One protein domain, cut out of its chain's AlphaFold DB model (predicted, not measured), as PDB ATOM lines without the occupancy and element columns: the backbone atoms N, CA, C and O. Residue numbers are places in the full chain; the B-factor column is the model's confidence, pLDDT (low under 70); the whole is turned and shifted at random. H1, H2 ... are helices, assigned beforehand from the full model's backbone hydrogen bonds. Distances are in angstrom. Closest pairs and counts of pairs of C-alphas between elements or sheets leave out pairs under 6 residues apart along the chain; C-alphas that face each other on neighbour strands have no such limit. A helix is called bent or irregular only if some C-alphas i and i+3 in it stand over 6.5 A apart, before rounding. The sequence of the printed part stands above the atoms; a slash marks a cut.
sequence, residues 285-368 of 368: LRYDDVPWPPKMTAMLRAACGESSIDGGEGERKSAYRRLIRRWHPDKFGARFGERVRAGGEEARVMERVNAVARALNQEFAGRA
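AT A GLANCE: This is residues 285 to 368 of the 368 residues of an uncharacterized protein of Micromonas commoda (strain RCC299 / NOUM17 / CCMP2709) (UniProt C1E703). A rod of helices: the long H5 runs along one side, and H3 and H4, one after the other in a row, run back along it the opposite way. H1 crosses over both H3 and H5, the short H2 sits near one end of the rod, and residues 285 to 295, with no named element, run lengthwise before H1. The printed part has 84 residues, with five named helices in the order H1, H2, H3, H4, H5 and no named strand; the class is all helix. The whole is only just compact, close to loose, with a radius of gyration of the C-alphas of 13.9 A, and its C-alphas span 44 by 20 by 18 A.

IN THESE COORDINATES: The printed part begins at Leu 285, with its C-alpha at (-64.211, 41.920, -19.597). H1 is residues 296 to 304, 14.4 A from first to last C-alpha, beginning at C-alpha 296 at (-76.213, 35.714, -3.235); it is irregular, with C-alphas 297 and 300 8.1 A apart. H2 is residues 306 to 309, 6.3 A long, and is neither bent nor irregular, but only just. H3 is residues 313 to 327, 20.7 A long. H4 is residues 329 to 342, 17.3 A long, and irregular, with C-alphas 335 and 338 8.0 A apart. H5, the longest, is residues 346 to 365, 28.4 A long, ending at C-alpha 365 at (-84.004, 23.964, -2.898).

HOW THE PARTS SIT: H5 is the hub, touching H1, H3 and H4. It touches H3 at a shallow tilt of 10 degrees, opposite ways; the closest C-alphas are those of Trp 327 and Ala 357, 5.7 A apart. H4 and H5 form a helical hairpin at a shallow tilt of 21 degrees, with the C-alphas of Val 340 and Glu 346 closest at 5.4 A. H3 and H4 are close but not clearly touching, at a shallow tilt of 30 degrees, the same way; the C-alphas of Arg 325 and Lys 331 are closest, 6.5 A apart. H1 touches residues 356 to 364 of H5 at a steep tilt of 62 degrees, the same way; the C-alphas of Met 296 and Ala 359 are closest at 6.0 A. H1 touches residues 315 to 320 of H3 at a steep tilt of 55 degrees, opposite ways; the C-alphas of Ala 303 and Ala 319 are closest at 6.0 A. H2 touches no helix but is near H1, with the C-alphas of Arg 301 and Ser 308 closest at 7.3 A. H1 and H4 are apart, as are H2 and H4, and H2 and H5. In H3 and H5 every O i to N i+4 pair is within hydrogen-bond range; in H1 3 of 5 are and in H4 8 of 10, while H2 is too short for such a pair.

THE WHOLE: The two C-alphas farthest apart are those of Asp 310 and Ala 342, 44.4 A. The printed part has no cut, and the four links between the helices are tight. It ends at residue 368, the chain's last residue. The mean pLDDT of the printed part is 89.6, and residues 306 to 311 and 367 to 368 are under 70.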
ATOM      1  N   LEU A 285     -63.295  41.904 -20.741       92.94
ATOM      2  CA  LEU A 285     -64.211  41.920 -19.597       92.94
ATOM      3  C   LEU A 285     -63.452  41.515 -18.334       92.94
ATOM      4  O   LEU A 285     -63.020  40.366 -18.211       92.94
ATOM      5  N   ARG A 286     -63.296  42.445 -17.395       95.44
ATOM      6  CA  ARG A 286     -62.632  42.204 -16.110       95.44
ATOM      7  C   ARG A 286     -63.641  41.781 -15.050       95.44
ATOM      8  O   ARG A 286     -64.855  41.859 -15.240       95.44
ATOM      9  N   TYR A 287     -63.142  41.345 -13.898       96.75
ATOM     10  CA  TYR A 287     -63.985  40.946 -12.777       96.75
ATOM     11  C   TYR A 287     -64.939  42.054 -12.310       96.75
ATOM     12  O   TYR A 287     -66.087  41.758 -11.980       96.75
ATOM     13  N   ASP A 288     -64.491  43.309 -12.293       96.06
ATOM     14  CA  ASP A 288     -65.276  44.443 -11.783       96.06
ATOM     15  C   ASP A 288     -66.366  44.921 -12.757       96.06
ATOM     16  O   ASP A 288     -67.347  45.536 -12.332       96.06
ATOM     17  N   ASP A 289     -66.238  44.580 -14.041       94.00
ATOM     18  CA  ASP A 289     -67.215  44.921 -15.081       94.00
ATOM     19  C   ASP A 289     -68.456  44.023 -15.022       94.00
ATOM     20  O   ASP A 289     -69.536  44.393 -15.484       94.00
ATOM     21  N   VAL A 290     -68.325  42.826 -14.437       95.62
ATOM     22  CA  VAL A 290     -69.447  41.905 -14.250       95.62
ATOM     23  C   VAL A 290     -70.341  42.445 -13.126       95.62
ATOM     24  O   VAL A 290     -69.899  42.545 -11.978       95.62
ATOM     25  N   PRO A 291     -71.627  42.748 -13.386       95.94
ATOM     26  CA  PRO A 291     -72.524  43.249 -12.360       95.94
ATOM     27  C   PRO A 291     -72.930  42.103 -11.434       95.94
ATOM     28  O   PRO A 291     -73.940  41.432 -11.631       95.94
ATOM     29  N   TRP A 292     -72.114  41.865 -10.410       96.25
ATOM     30  CA  TRP A 292     -72.359  40.828  -9.416       96.25
ATOM     31  C   TRP A 292     -73.626  41.120  -8.596       96.25
ATOM     32  O   TRP A 292     -73.893  42.277  -8.243       96.25
ATOM     33  N   PRO A 293     -74.397  40.085  -8.220       94.81
ATOM     34  CA  PRO A 293     -75.594  40.264  -7.413       94.81
ATOM     35  C   PRO A 293     -75.217  40.795  -6.018       94.81
ATOM     36  O   PRO A 293     -74.276  40.288  -5.400       94.81
ATOM     37  N   PRO A 294     -75.970  41.763  -5.459       91.88
ATOM     38  CA  PRO A 294     -75.621  42.400  -4.187       91.88
ATOM     39  C   PRO A 294     -75.646  41.426  -3.000       91.88
ATOM     40  O   PRO A 294     -74.890  41.592  -2.044       91.88
ATOM     41  N   LYS A 295     -76.522  40.410  -3.036       92.31
ATOM     42  CA  LYS A 295     -76.590  39.331  -2.040       92.31
ATOM     43  C   LYS A 295     -76.939  38.006  -2.706       92.31
ATOM     44  O   LYS A 295     -78.039  37.854  -3.228       92.31
ATOM     45  N   MET A 296     -76.040  37.029  -2.606       90.56
ATOM     46  CA  MET A 296     -76.213  35.714  -3.235       90.56
ATOM     47  C   MET A 296     -77.349  34.881  -2.616       90.56
ATOM     48  O   MET A 296     -77.935  34.045  -3.285       90.56
ATOM     49  N   THR A 297     -77.688  35.111  -1.348       87.69
ATOM     50  CA  THR A 297     -78.714  34.342  -0.618       87.69
ATOM     51  C   THR A 297     -80.134  34.893  -0.759       87.69
ATOM     52  O   THR A 297     -81.058  34.376  -0.132       87.69
ATOM     53  N   ALA A 298     -80.313  35.982  -1.509       88.31
ATOM     54  CA  ALA A 298     -81.592  36.675  -1.647       88.31
ATOM     55  C   ALA A 298     -81.902  37.046  -3.105       88.31
ATOM     56  O   ALA A 298     -82.663  37.983  -3.350       88.31
ATOM     57  N   MET A 299     -81.294  36.349  -4.067       91.06
ATOM     58  CA  MET A 299     -81.430  36.665  -5.487       91.06
ATOM     59  C   MET A 299     -82.826  36.330  -5.990       91.06
ATOM     60  O   MET A 299     -83.438  37.156  -6.663       91.06
ATOM     61  N   LEU A 300     -83.361  35.158  -5.633       90.50
ATOM     62  CA  LEU A 300     -84.719  34.785  -6.037       90.50
ATOM     63  C   LEU A 300     -85.737  35.736  -5.418       90.50
ATOM     64  O   LEU A 300     -86.615  36.231  -6.115       90.50
ATOM     65  N   ARG A 301     -85.582  36.047  -4.125       88.31
ATOM     66  CA  ARG A 301     -86.469  37.000  -3.443       88.31
ATOM     67  C   ARG A 301     -86.438  38.386  -4.088       88.31
ATOM     68  O   ARG A 301     -87.487  38.992  -4.265       88.31
ATOM     69  N   ALA A 302     -85.256  38.888  -4.434       89.19
ATOM     70  CA  ALA A 302     -85.127  40.187  -5.082       89.19
ATOM     71  C   ALA A 302     -85.699  40.174  -6.513       89.19
ATOM     72  O   ALA A 302     -86.344  41.134  -6.926       89.19
ATOM     73  N   ALA A 303     -85.529  39.064  -7.236       89.00
ATOM     74  CA  ALA A 303     -85.977  38.896  -8.616       89.00
ATOM     75  C   ALA A 303     -87.492  38.687  -8.785       89.00
ATOM     76  O   ALA A 303     -88.003  38.994  -9.865       89.00
ATOM     77  N   CYS A 304     -88.188  38.161  -7.772       86.81
ATOM     78  CA  CYS A 304     -89.651  38.049  -7.761       86.81
ATOM     79  C   CYS A 304     -90.352  39.316  -7.230       86.81
ATOM     80  O   CYS A 304     -91.553  39.480  -7.393       86.81
ATOM     81  N   GLY A 305     -89.618  40.233  -6.592       75.00
ATOM     82  CA  GLY A 305     -90.207  41.426  -5.984       75.00
ATOM     83  C   GLY A 305     -91.061  41.137  -4.740       75.00
ATOM     84  O   GLY A 305     -91.205  40.011  -4.277       75.00
ATOM     85  N   GLU A 306     -91.620  42.197  -4.152       63.00
ATOM     86  CA  GLU A 306     -92.339  42.131  -2.867       63.00
ATOM     87  C   GLU A 306     -93.704  41.427  -2.961       63.00
ATOM     88  O   GLU A 306     -94.209  40.912  -1.966       63.00
ATOM     89  N   SER A 307     -94.250  41.309  -4.176       53.97
ATOM     90  CA  SER A 307     -95.487  40.565  -4.440       53.97
ATOM     91  C   SER A 307     -95.331  39.054  -4.217       53.97
ATOM     92  O   SER A 307     -96.324  38.335  -4.126       53.97
ATOM     93  N   SER A 308     -94.093  38.565  -4.079       52.66
ATOM     94  CA  SER A 308     -93.779  37.142  -3.984       52.66
ATOM     95  C   SER A 308     -93.764  36.573  -2.563       52.66
ATOM     96  O   SER A 308     -93.328  35.437  -2.366       52.66
ATOM     97  N   ILE A 309     -94.166  37.351  -1.552       55.78
ATOM     98  CA  ILE A 309     -94.395  36.789  -0.211       55.78
ATOM     99  C   ILE A 309     -95.549  35.771  -0.280       55.78
ATOM    100  O   ILE A 309     -95.446  34.725   0.357       55.78
ATOM    101  N   ASP A 310     -96.526  36.020  -1.163       54.25
ATOM    102  CA  ASP A 310     -97.596  35.088  -1.556       54.25
ATOM    103  C   ASP A 310     -97.550  34.692  -3.048       54.25
ATOM    104  O   ASP A 310     -98.318  33.835  -3.490       54.25
ATOM    105  N   GLY A 311     -96.669  35.312  -3.846       55.44
ATOM    106  CA  GLY A 311     -96.508  35.014  -5.272       55.44
ATOM    107  C   GLY A 311     -96.200  33.540  -5.480       55.44
ATOM    108  O   GLY A 311     -95.179  33.017  -5.020       55.44
ATOM    109  N   GLY A 312     -97.150  32.873  -6.132       72.12
ATOM    110  CA  GLY A 312     -97.179  31.430  -6.277       72.12
ATOM    111  C   GLY A 312     -95.865  30.877  -6.818       72.12
ATOM    112  O   GLY A 312     -95.131  31.533  -7.556       72.12
ATOM    113  N   GLU A 313     -95.596  29.623  -6.477       82.75
ATOM    114  CA  GLU A 313     -94.417  28.846  -6.867       82.75
ATOM    115  C   GLU A 313     -93.986  29.031  -8.342       82.75
ATOM    116  O   GLU A 313     -92.795  28.982  -8.659       82.75
ATOM    117  N   GLY A 314     -94.935  29.331  -9.237       87.12
ATOM    118  CA  GLY A 314     -94.698  29.697 -10.633       87.12
ATOM    119  C   GLY A 314     -93.789  30.916 -10.854       87.12
ATOM    120  O   GLY A 314     -92.879  30.829 -11.679       87.12
ATOM    121  N   GLU A 315     -93.972  32.023 -10.125       88.44
ATOM    122  CA  GLU A 315     -93.136  33.229 -10.268       88.44
ATOM    123  C   GLU A 315     -91.709  32.971  -9.774       88.44
ATOM    124  O   GLU A 315     -90.722  33.315 -10.423       88.44
ATOM    125  N   ARG A 316     -91.579  32.248  -8.660       88.94
ATOM    126  CA  ARG A 316     -90.275  31.819  -8.153       88.94
ATOM    127  C   ARG A 316     -89.553  30.903  -9.137       88.94
ATOM    128  O   ARG A 316     -88.355  31.067  -9.371       88.94
ATOM    129  N   LYS A 317     -90.271  29.957  -9.747       91.81
ATOM    130  CA  LYS A 317     -89.728  29.050 -10.767       91.81
ATOM    131  C   LYS A 317     -89.324  29.796 -12.038       91.81
ATOM    132  O   LYS A 317     -88.293  29.464 -12.627       91.81
ATOM    133  N   SER A 318     -90.091  30.797 -12.469       92.12
ATOM    134  CA  SER A 318     -89.750  31.612 -13.640       92.12
ATOM    135  C   SER A 318     -88.524  32.496 -13.372       92.12
ATOM    136  O   SER A 318     -87.598  32.506 -14.189       92.12
ATOM    137  N   ALA A 319     -88.445  33.134 -12.199       93.00
ATOM    138  CA  ALA A 319     -87.283  33.905 -11.764       93.00
ATOM    139  C   ALA A 319     -86.023  33.032 -11.661       93.00
ATOM    140  O   ALA A 319     -84.970  33.414 -12.175       93.00
ATOM    141  N   TYR A 320     -86.140  31.828 -11.092       94.75
ATOM    142  CA  TYR A 320     -85.051  30.849 -11.053       94.75
ATOM    143  C   TYR A 320     -84.574  30.472 -12.459       94.75
ATOM    144  O   TYR A 320     -83.387  30.576 -12.750       94.75
ATOM    145  N   ARG A 321     -85.489  30.114 -13.373       95.50
ATOM    146  CA  ARG A 321     -85.146  29.783 -14.769       95.50
ATOM    147  C   ARG A 321     -84.469  30.940 -15.508       95.50
ATOM    148  O   ARG A 321     -83.649  30.703 -16.394       95.50
ATOM    149  N   ARG A 322     -84.831  32.187 -15.198       94.88
ATOM    150  CA  ARG A 322     -84.178  33.384 -15.749       94.88
ATOM    151  C   ARG A 322     -82.757  33.529 -15.200       94.88
ATOM    152  O   ARG A 322     -81.820  33.629 -15.983       94.88
ATOM    153  N   LEU A 323     -82.592  33.474 -13.879       95.62
ATOM    154  CA  LEU A 323     -81.299  33.661 -13.219       95.62
ATOM    155  C   LEU A 323     -80.315  32.521 -13.491       95.62
ATOM    156  O   LEU A 323     -79.141  32.786 -13.714       95.62
ATOM    157  N   ILE A 324     -80.770  31.267 -13.538       96.25
ATOM    158  CA  ILE A 324     -79.875  30.144 -13.824       96.25
ATOM    159  C   ILE A 324     -79.364  30.201 -15.265       96.25
ATOM    160  O   ILE A 324     -78.187  29.980 -15.489       96.25
ATOM    161  N   ARG A 325     -80.185  30.598 -16.250       94.94
ATOM    162  CA  ARG A 325     -79.705  30.793 -17.633       94.94
ATOM    163  C   ARG A 325     -78.661  31.903 -17.743       94.94
ATOM    164  O   ARG A 325     -77.803  31.833 -18.615       94.94
ATOM    165  N   ARG A 326     -78.746  32.899 -16.860       95.50
ATOM    166  CA  ARG A 326     -77.818  34.025 -16.771       95.50
ATOM    167  C   ARG A 326     -76.484  33.632 -16.124       95.50
ATOM    168  O   ARG A 326     -75.431  33.971 -16.644       95.50
ATOM    169  N   TRP A 327     -76.546  32.909 -15.008       97.25
ATOM    170  CA  TRP A 327     -75.396  32.625 -14.143       97.25
ATOM    171  C   TRP A 327     -74.870  31.186 -14.239       97.25
ATOM    172  O   TRP A 327     -73.981  30.813 -13.482       97.25
ATOM    173  N   HIS A 328     -75.394  30.347 -15.134       97.25
ATOM    174  CA  HIS A 328     -74.844  29.010 -15.351       97.25
ATOM    175  C   HIS A 328     -73.456  29.116 -16.002       97.25
ATOM    176  O   HIS A 328     -73.339  29.810 -17.013       97.25
ATOM    177  N   PRO A 329     -72.425  28.404 -15.504       97.56
ATOM    178  CA  PRO A 329     -71.055  28.543 -15.999       97.56
ATOM    179  C   PRO A 329     -70.945  28.286 -17.509       97.56
ATOM    180  O   PRO A 329     -70.347  29.090 -18.208       97.56
ATOM    181  N   ASP A 330     -71.607  27.247 -18.031       97.12
ATOM    182  CA  ASP A 330     -71.652  26.971 -19.480       97.12
ATOM    183  C   ASP A 330     -72.239  28.140 -20.294       97.12
ATOM    184  O   ASP A 330     -71.630  28.620 -21.243       97.12
ATOM    185  N   LYS A 331     -73.406  28.668 -19.893       95.94
ATOM    186  CA  LYS A 331     -74.085  29.742 -20.636       95.94
ATOM    187  C   LYS A 331     -73.363  31.077 -20.518       95.94
ATOM    188  O   LYS A 331     -73.321  31.825 -21.491       95.94
ATOM    189  N   PHE A 332     -72.794  31.365 -19.352       96.31
ATOM    190  CA  PHE A 332     -71.989  32.558 -19.137       96.31
ATOM    191  C   PHE A 332     -70.686  32.490 -19.943       96.31
ATOM    192  O   PHE A 332     -70.372  33.433 -20.665       96.31
ATOM    193  N   GLY A 333     -69.978  31.358 -19.897       94.81
ATOM    194  CA  GLY A 333     -68.755  31.125 -20.666       94.81
ATOM    195  C   GLY A 333     -68.988  31.176 -22.176       94.81
ATOM    196  O   GLY A 333     -68.212  31.800 -22.888       94.81
ATOM    197  N   ALA A 334     -70.099  30.623 -22.667       93.62
ATOM    198  CA  ALA A 334     -70.453  30.714 -24.082       93.62
ATOM    199  C   ALA A 334     -70.729  32.157 -24.547       93.62
ATOM    200  O   ALA A 334     -70.438  32.493 -25.688       93.62
ATOM    201  N   ARG A 335     -71.296  33.017 -23.684       92.56
ATOM    202  CA  ARG A 335     -71.643  34.408 -24.041       92.56
ATOM    203  C   ARG A 335     -70.512  35.405 -23.825       92.56
ATOM    204  O   ARG A 335     -70.408  36.351 -24.589       92.56
ATOM    205  N   PHE A 336     -69.712  35.239 -22.774       93.81
ATOM    206  CA  PHE A 336     -68.713  36.228 -22.350       93.81
ATOM    207  C   PHE A 336     -67.293  35.658 -22.256       93.81
ATOM    208  O   PHE A 336     -66.362  36.407 -21.977       93.81
ATOM    209  N   GLY A 337     -67.098  34.356 -22.490       93.12
ATOM    210  CA  GLY A 337     -65.828  33.668 -22.248       93.12
ATOM    211  C   GLY A 337     -64.652  34.232 -23.039       93.12
ATOM    212  O   GLY A 337     -63.567  34.363 -22.484       93.12
ATOM    213  N   GLU A 338     -64.858  34.641 -24.293       92.69
ATOM    214  CA  GLU A 338     -63.803  35.282 -25.094       92.69
ATOM    215  C   GLU A 338     -63.361  36.624 -24.497       92.69
ATOM    216  O   GLU A 338     -62.166  36.852 -24.310       92.69
ATOM    217  N   ARG A 339     -64.319  37.479 -24.108       91.75
ATOM    218  CA  ARG A 339     -64.036  38.783 -23.481       91.75
ATOM    219  C   ARG A 339     -63.346  38.619 -22.130       91.75
ATOM    220  O   ARG A 339     -62.425  39.365 -21.813       91.75
ATOM    221  N   VAL A 340     -63.781  37.637 -21.346       94.31
ATOM    222  CA  VAL A 340     -63.207  37.320 -20.033       94.31
ATOM    223  C   VAL A 340     -61.777  36.785 -20.165       94.31
ATOM    224  O   VAL A 340     -60.899  37.180 -19.399       94.31
ATOM    225  N   ARG A 341     -61.516  35.927 -21.158       94.44
ATOM    226  CA  ARG A 341     -60.171  35.411 -21.443       94.44
ATOM    227  C   ARG A 341     -59.226  36.512 -21.896       94.44
ATOM    228  O   ARG A 341     -58.101  36.573 -21.411       94.44
ATOM    229  N   ALA A 342     -59.701  37.417 -22.753       92.56
ATOM    230  CA  ALA A 342     -58.949  38.608 -23.140       92.56
ATOM    231  C   ALA A 342     -58.597  39.497 -21.930       92.56
ATOM    232  O   ALA A 342     -57.575  40.174 -21.945       92.56
ATOM    233  N   GLY A 343     -59.420  39.479 -20.874       92.00
ATOM    234  CA  GLY A 343     -59.173  40.203 -19.623       92.00
ATOM    235  C   GLY A 343     -58.187  39.522 -18.666       92.00
ATOM    236  O   GLY A 343     -57.794  40.138 -17.680       92.00
ATOM    237  N   GLY A 344     -57.795  38.268 -18.919       94.38
ATOM    238  CA  GLY A 344     -56.839  37.516 -18.093       94.38
ATOM    239  C   GLY A 344     -57.367  37.032 -16.733       94.38
ATOM    240  O   GLY A 344     -56.633  36.393 -15.986       94.38
ATOM    241  N   GLU A 345     -58.637  37.288 -16.400       95.56
ATOM    242  CA  GLU A 345     -59.243  36.970 -15.092       95.56
ATOM    243  C   GLU A 345     -60.256  35.806 -15.162       95.56
ATOM    244  O   GLU A 345     -61.124  35.658 -14.297       95.56
ATOM    245  N   GLU A 346     -60.134  34.942 -16.178       96.38
ATOM    246  CA  GLU A 346     -61.080  33.853 -16.476       96.38
ATOM    247  C   GLU A 346     -61.357  32.940 -15.285       96.38
ATOM    248  O   GLU A 346     -62.517  32.748 -14.916       96.38
ATOM    249  N   ALA A 347     -60.312  32.444 -14.620       96.88
ATOM    250  CA  ALA A 347     -60.472  31.555 -13.472       96.88
ATOM    251  C   ALA A 347     -61.291  32.206 -12.340       96.88
ATOM    252  O   ALA A 347     -62.211  31.588 -11.804       96.88
ATOM    253  N   ARG A 348     -61.012  33.478 -12.024       97.62
ATOM    254  CA  ARG A 348     -61.658  34.217 -10.927       97.62
ATOM    255  C   ARG A 348     -63.120  34.539 -11.233       97.62
ATOM    256  O   ARG A 348     -63.987  34.399 -10.366       97.62
ATOM    257  N   VAL A 349     -63.411  34.963 -12.465       97.69
ATOM    258  CA  VAL A 349     -64.784  35.232 -12.915       97.69
ATOM    259  C   VAL A 349     -65.596  33.937 -12.903       97.69
ATOM    260  O   VAL A 349     -66.679  33.897 -12.315       97.69
ATOM    261  N   MET A 350     -65.060  32.855 -13.472       97.69
ATOM    262  CA  MET A 350     -65.759  31.571 -13.559       97.69
ATOM    263  C   MET A 350     -65.981  30.917 -12.191       97.69
ATOM    264  O   MET A 350     -67.052  30.352 -11.951       97.69
ATOM    265  N   GLU A 351     -65.030  31.040 -11.262       98.06
ATOM    266  CA  GLU A 351     -65.209  30.618  -9.870       98.06
ATOM    267  C   GLU A 351     -66.397  31.345  -9.224       98.06
ATOM    268  O   GLU A 351     -67.278  30.717  -8.622       98.06
ATOM    269  N   ARG A 352     -66.473  32.670  -9.395       97.88
ATOM    270  CA  ARG A 352     -67.554  33.471  -8.821       97.88
ATOM    271  C   ARG A 352     -68.904  33.162  -9.463       97.88
ATOM    272  O   ARG A 352     -69.890  33.039  -8.737       97.88
ATOM    273  N   VAL A 353     -68.958  32.974 -10.781       97.94
ATOM    274  CA  VAL A 353     -70.165  32.529 -11.500       97.94
ATOM    275  C   VAL A 353     -70.646  31.179 -10.961       97.94
ATOM    276  O   VAL A 353     -71.826  31.028 -10.643       97.94
ATOM    277  N   ASN A 354     -69.736  30.221 -10.748       97.69
ATOM    278  CA  ASN A 354     -70.065  28.926 -10.145       97.69
ATOM    279  C   ASN A 354     -70.631  29.094  -8.724       97.69
ATOM    280  O   ASN A 354     -71.654  28.499  -8.383       97.69
ATOM    281  N   ALA A 355     -70.025  29.959  -7.907       97.62
ATOM    282  CA  ALA A 355     -70.533  30.265  -6.572       97.62
ATOM    283  C   ALA A 355     -71.957  30.858  -6.616       97.62
ATOM    284  O   ALA A 355     -72.809  30.470  -5.812       97.62
ATOM    285  N   VAL A 356     -72.245  31.757  -7.568       97.56
ATOM    286  CA  VAL A 356     -73.583  32.344  -7.769       97.56
ATOM    287  C   VAL A 356     -74.592  31.272  -8.185       97.56
ATOM    288  O   VAL A 356     -75.660  31.181  -7.582       97.56
ATOM    289  N   ALA A 357     -74.244  30.407  -9.141       96.81
ATOM    290  CA  ALA A 357     -75.101  29.301  -9.570       96.81
ATOM    291  C   ALA A 357     -75.417  28.325  -8.422       96.81
ATOM    292  O   ALA A 357     -76.572  27.945  -8.225       96.81
ATOM    293  N   ARG A 358     -74.414  27.960  -7.609       96.44
ATOM    294  CA  ARG A 358     -74.608  27.110  -6.421       96.44
ATOM    295  C   ARG A 358     -75.543  27.761  -5.407       96.44
ATOM    296  O   ARG A 358     -76.445  27.093  -4.907       96.44
ATOM    297  N   ALA A 359     -75.363  29.053  -5.136       95.75
ATOM    298  CA  ALA A 359     -76.232  29.791  -4.225       95.75
ATOM    299  C   ALA A 359     -77.683  29.863  -4.736       95.75
ATOM    300  O   ALA A 359     -78.603  29.673  -3.945       95.75
ATOM    301  N   LEU A 360     -77.901  30.046  -6.047       95.19
ATOM    302  CA  LEU A 360     -79.242  29.993  -6.651       95.19
ATOM    303  C   LEU A 360     -79.906  28.631  -6.453       95.19
ATOM    304  O   LEU A 360     -81.077  28.569  -6.077       95.19
ATOM    305  N   ASN A 361     -79.166  27.544  -6.679       95.06
ATOM    306  CA  ASN A 361     -79.682  26.188  -6.498       95.06
ATOM    307  C   ASN A 361     -80.054  25.926  -5.032       95.06
ATOM    308  O   ASN A 361     -81.114  25.366  -4.759       95.06
ATOM    309  N   GLN A 362     -79.227  26.382  -4.088       94.12
ATOM    310  CA  GLN A 362     -79.509  26.287  -2.652       94.12
ATOM    311  C   GLN A 362     -80.728  27.126  -2.247       94.12
ATOM    312  O   GLN A 362     -81.592  26.632  -1.526       94.12
ATOM    313  N   GLU A 363     -80.837  28.371  -2.726       91.62
ATOM    314  CA  GLU A 363     -81.989  29.240  -2.443       91.62
ATOM    315  C   GLU A 363     -83.280  28.663  -3.040       91.62
ATOM    316  O   GLU A 363     -84.350  28.816  -2.449       91.62
ATOM    317  N   PHE A 364     -83.201  27.982  -4.191       90.81
ATOM    318  CA  PHE A 364     -84.333  27.295  -4.811       90.81
ATOM    319  C   PHE A 364     -84.735  26.026  -4.036       90.81
ATOM    320  O   PHE A 364     -85.918  25.840  -3.745       90.81
ATOM    321  N   ALA A 365     -83.764  25.207  -3.627       89.75
ATOM    322  CA  ALA A 365     -84.004  23.964  -2.898       89.75
ATOM    323  C   ALA A 365     -84.477  24.186  -1.452       89.75
ATOM    324  O   ALA A 365     -85.406  23.525  -1.011       89.75
ATOM    325  N   GLY A 366     -83.910  25.148  -0.714       80.81
ATOM    326  CA  GLY A 366     -84.178  25.349   0.721       80.81
ATOM    327  C   GLY A 366     -85.573  25.882   1.089       80.81
ATOM    328  O   GLY A 366     -85.798  26.263   2.235       80.81
ATOM    329  N   ARG A 367     -86.494  25.975   0.127       63.00
ATOM    330  CA  ARG A 367     -87.870  26.467   0.321       63.00
ATOM    331  C   ARG A 367     -88.923  25.626  -0.413       63.00
ATOM    332  O   ARG A 367     -90.083  26.030  -0.408       63.00
ATOM    333  N   ALA A 368     -88.499  24.561  -1.099       48.41
ATOM    334  CA  ALA A 368     -89.368  23.470  -1.539       48.41
ATOM    335  C   ALA A 368     -89.472  22.466  -0.384       48.41
ATOM    336  O   ALA A 368     -90.573  21.910  -0.195       48.41
TER     337      ALA A 368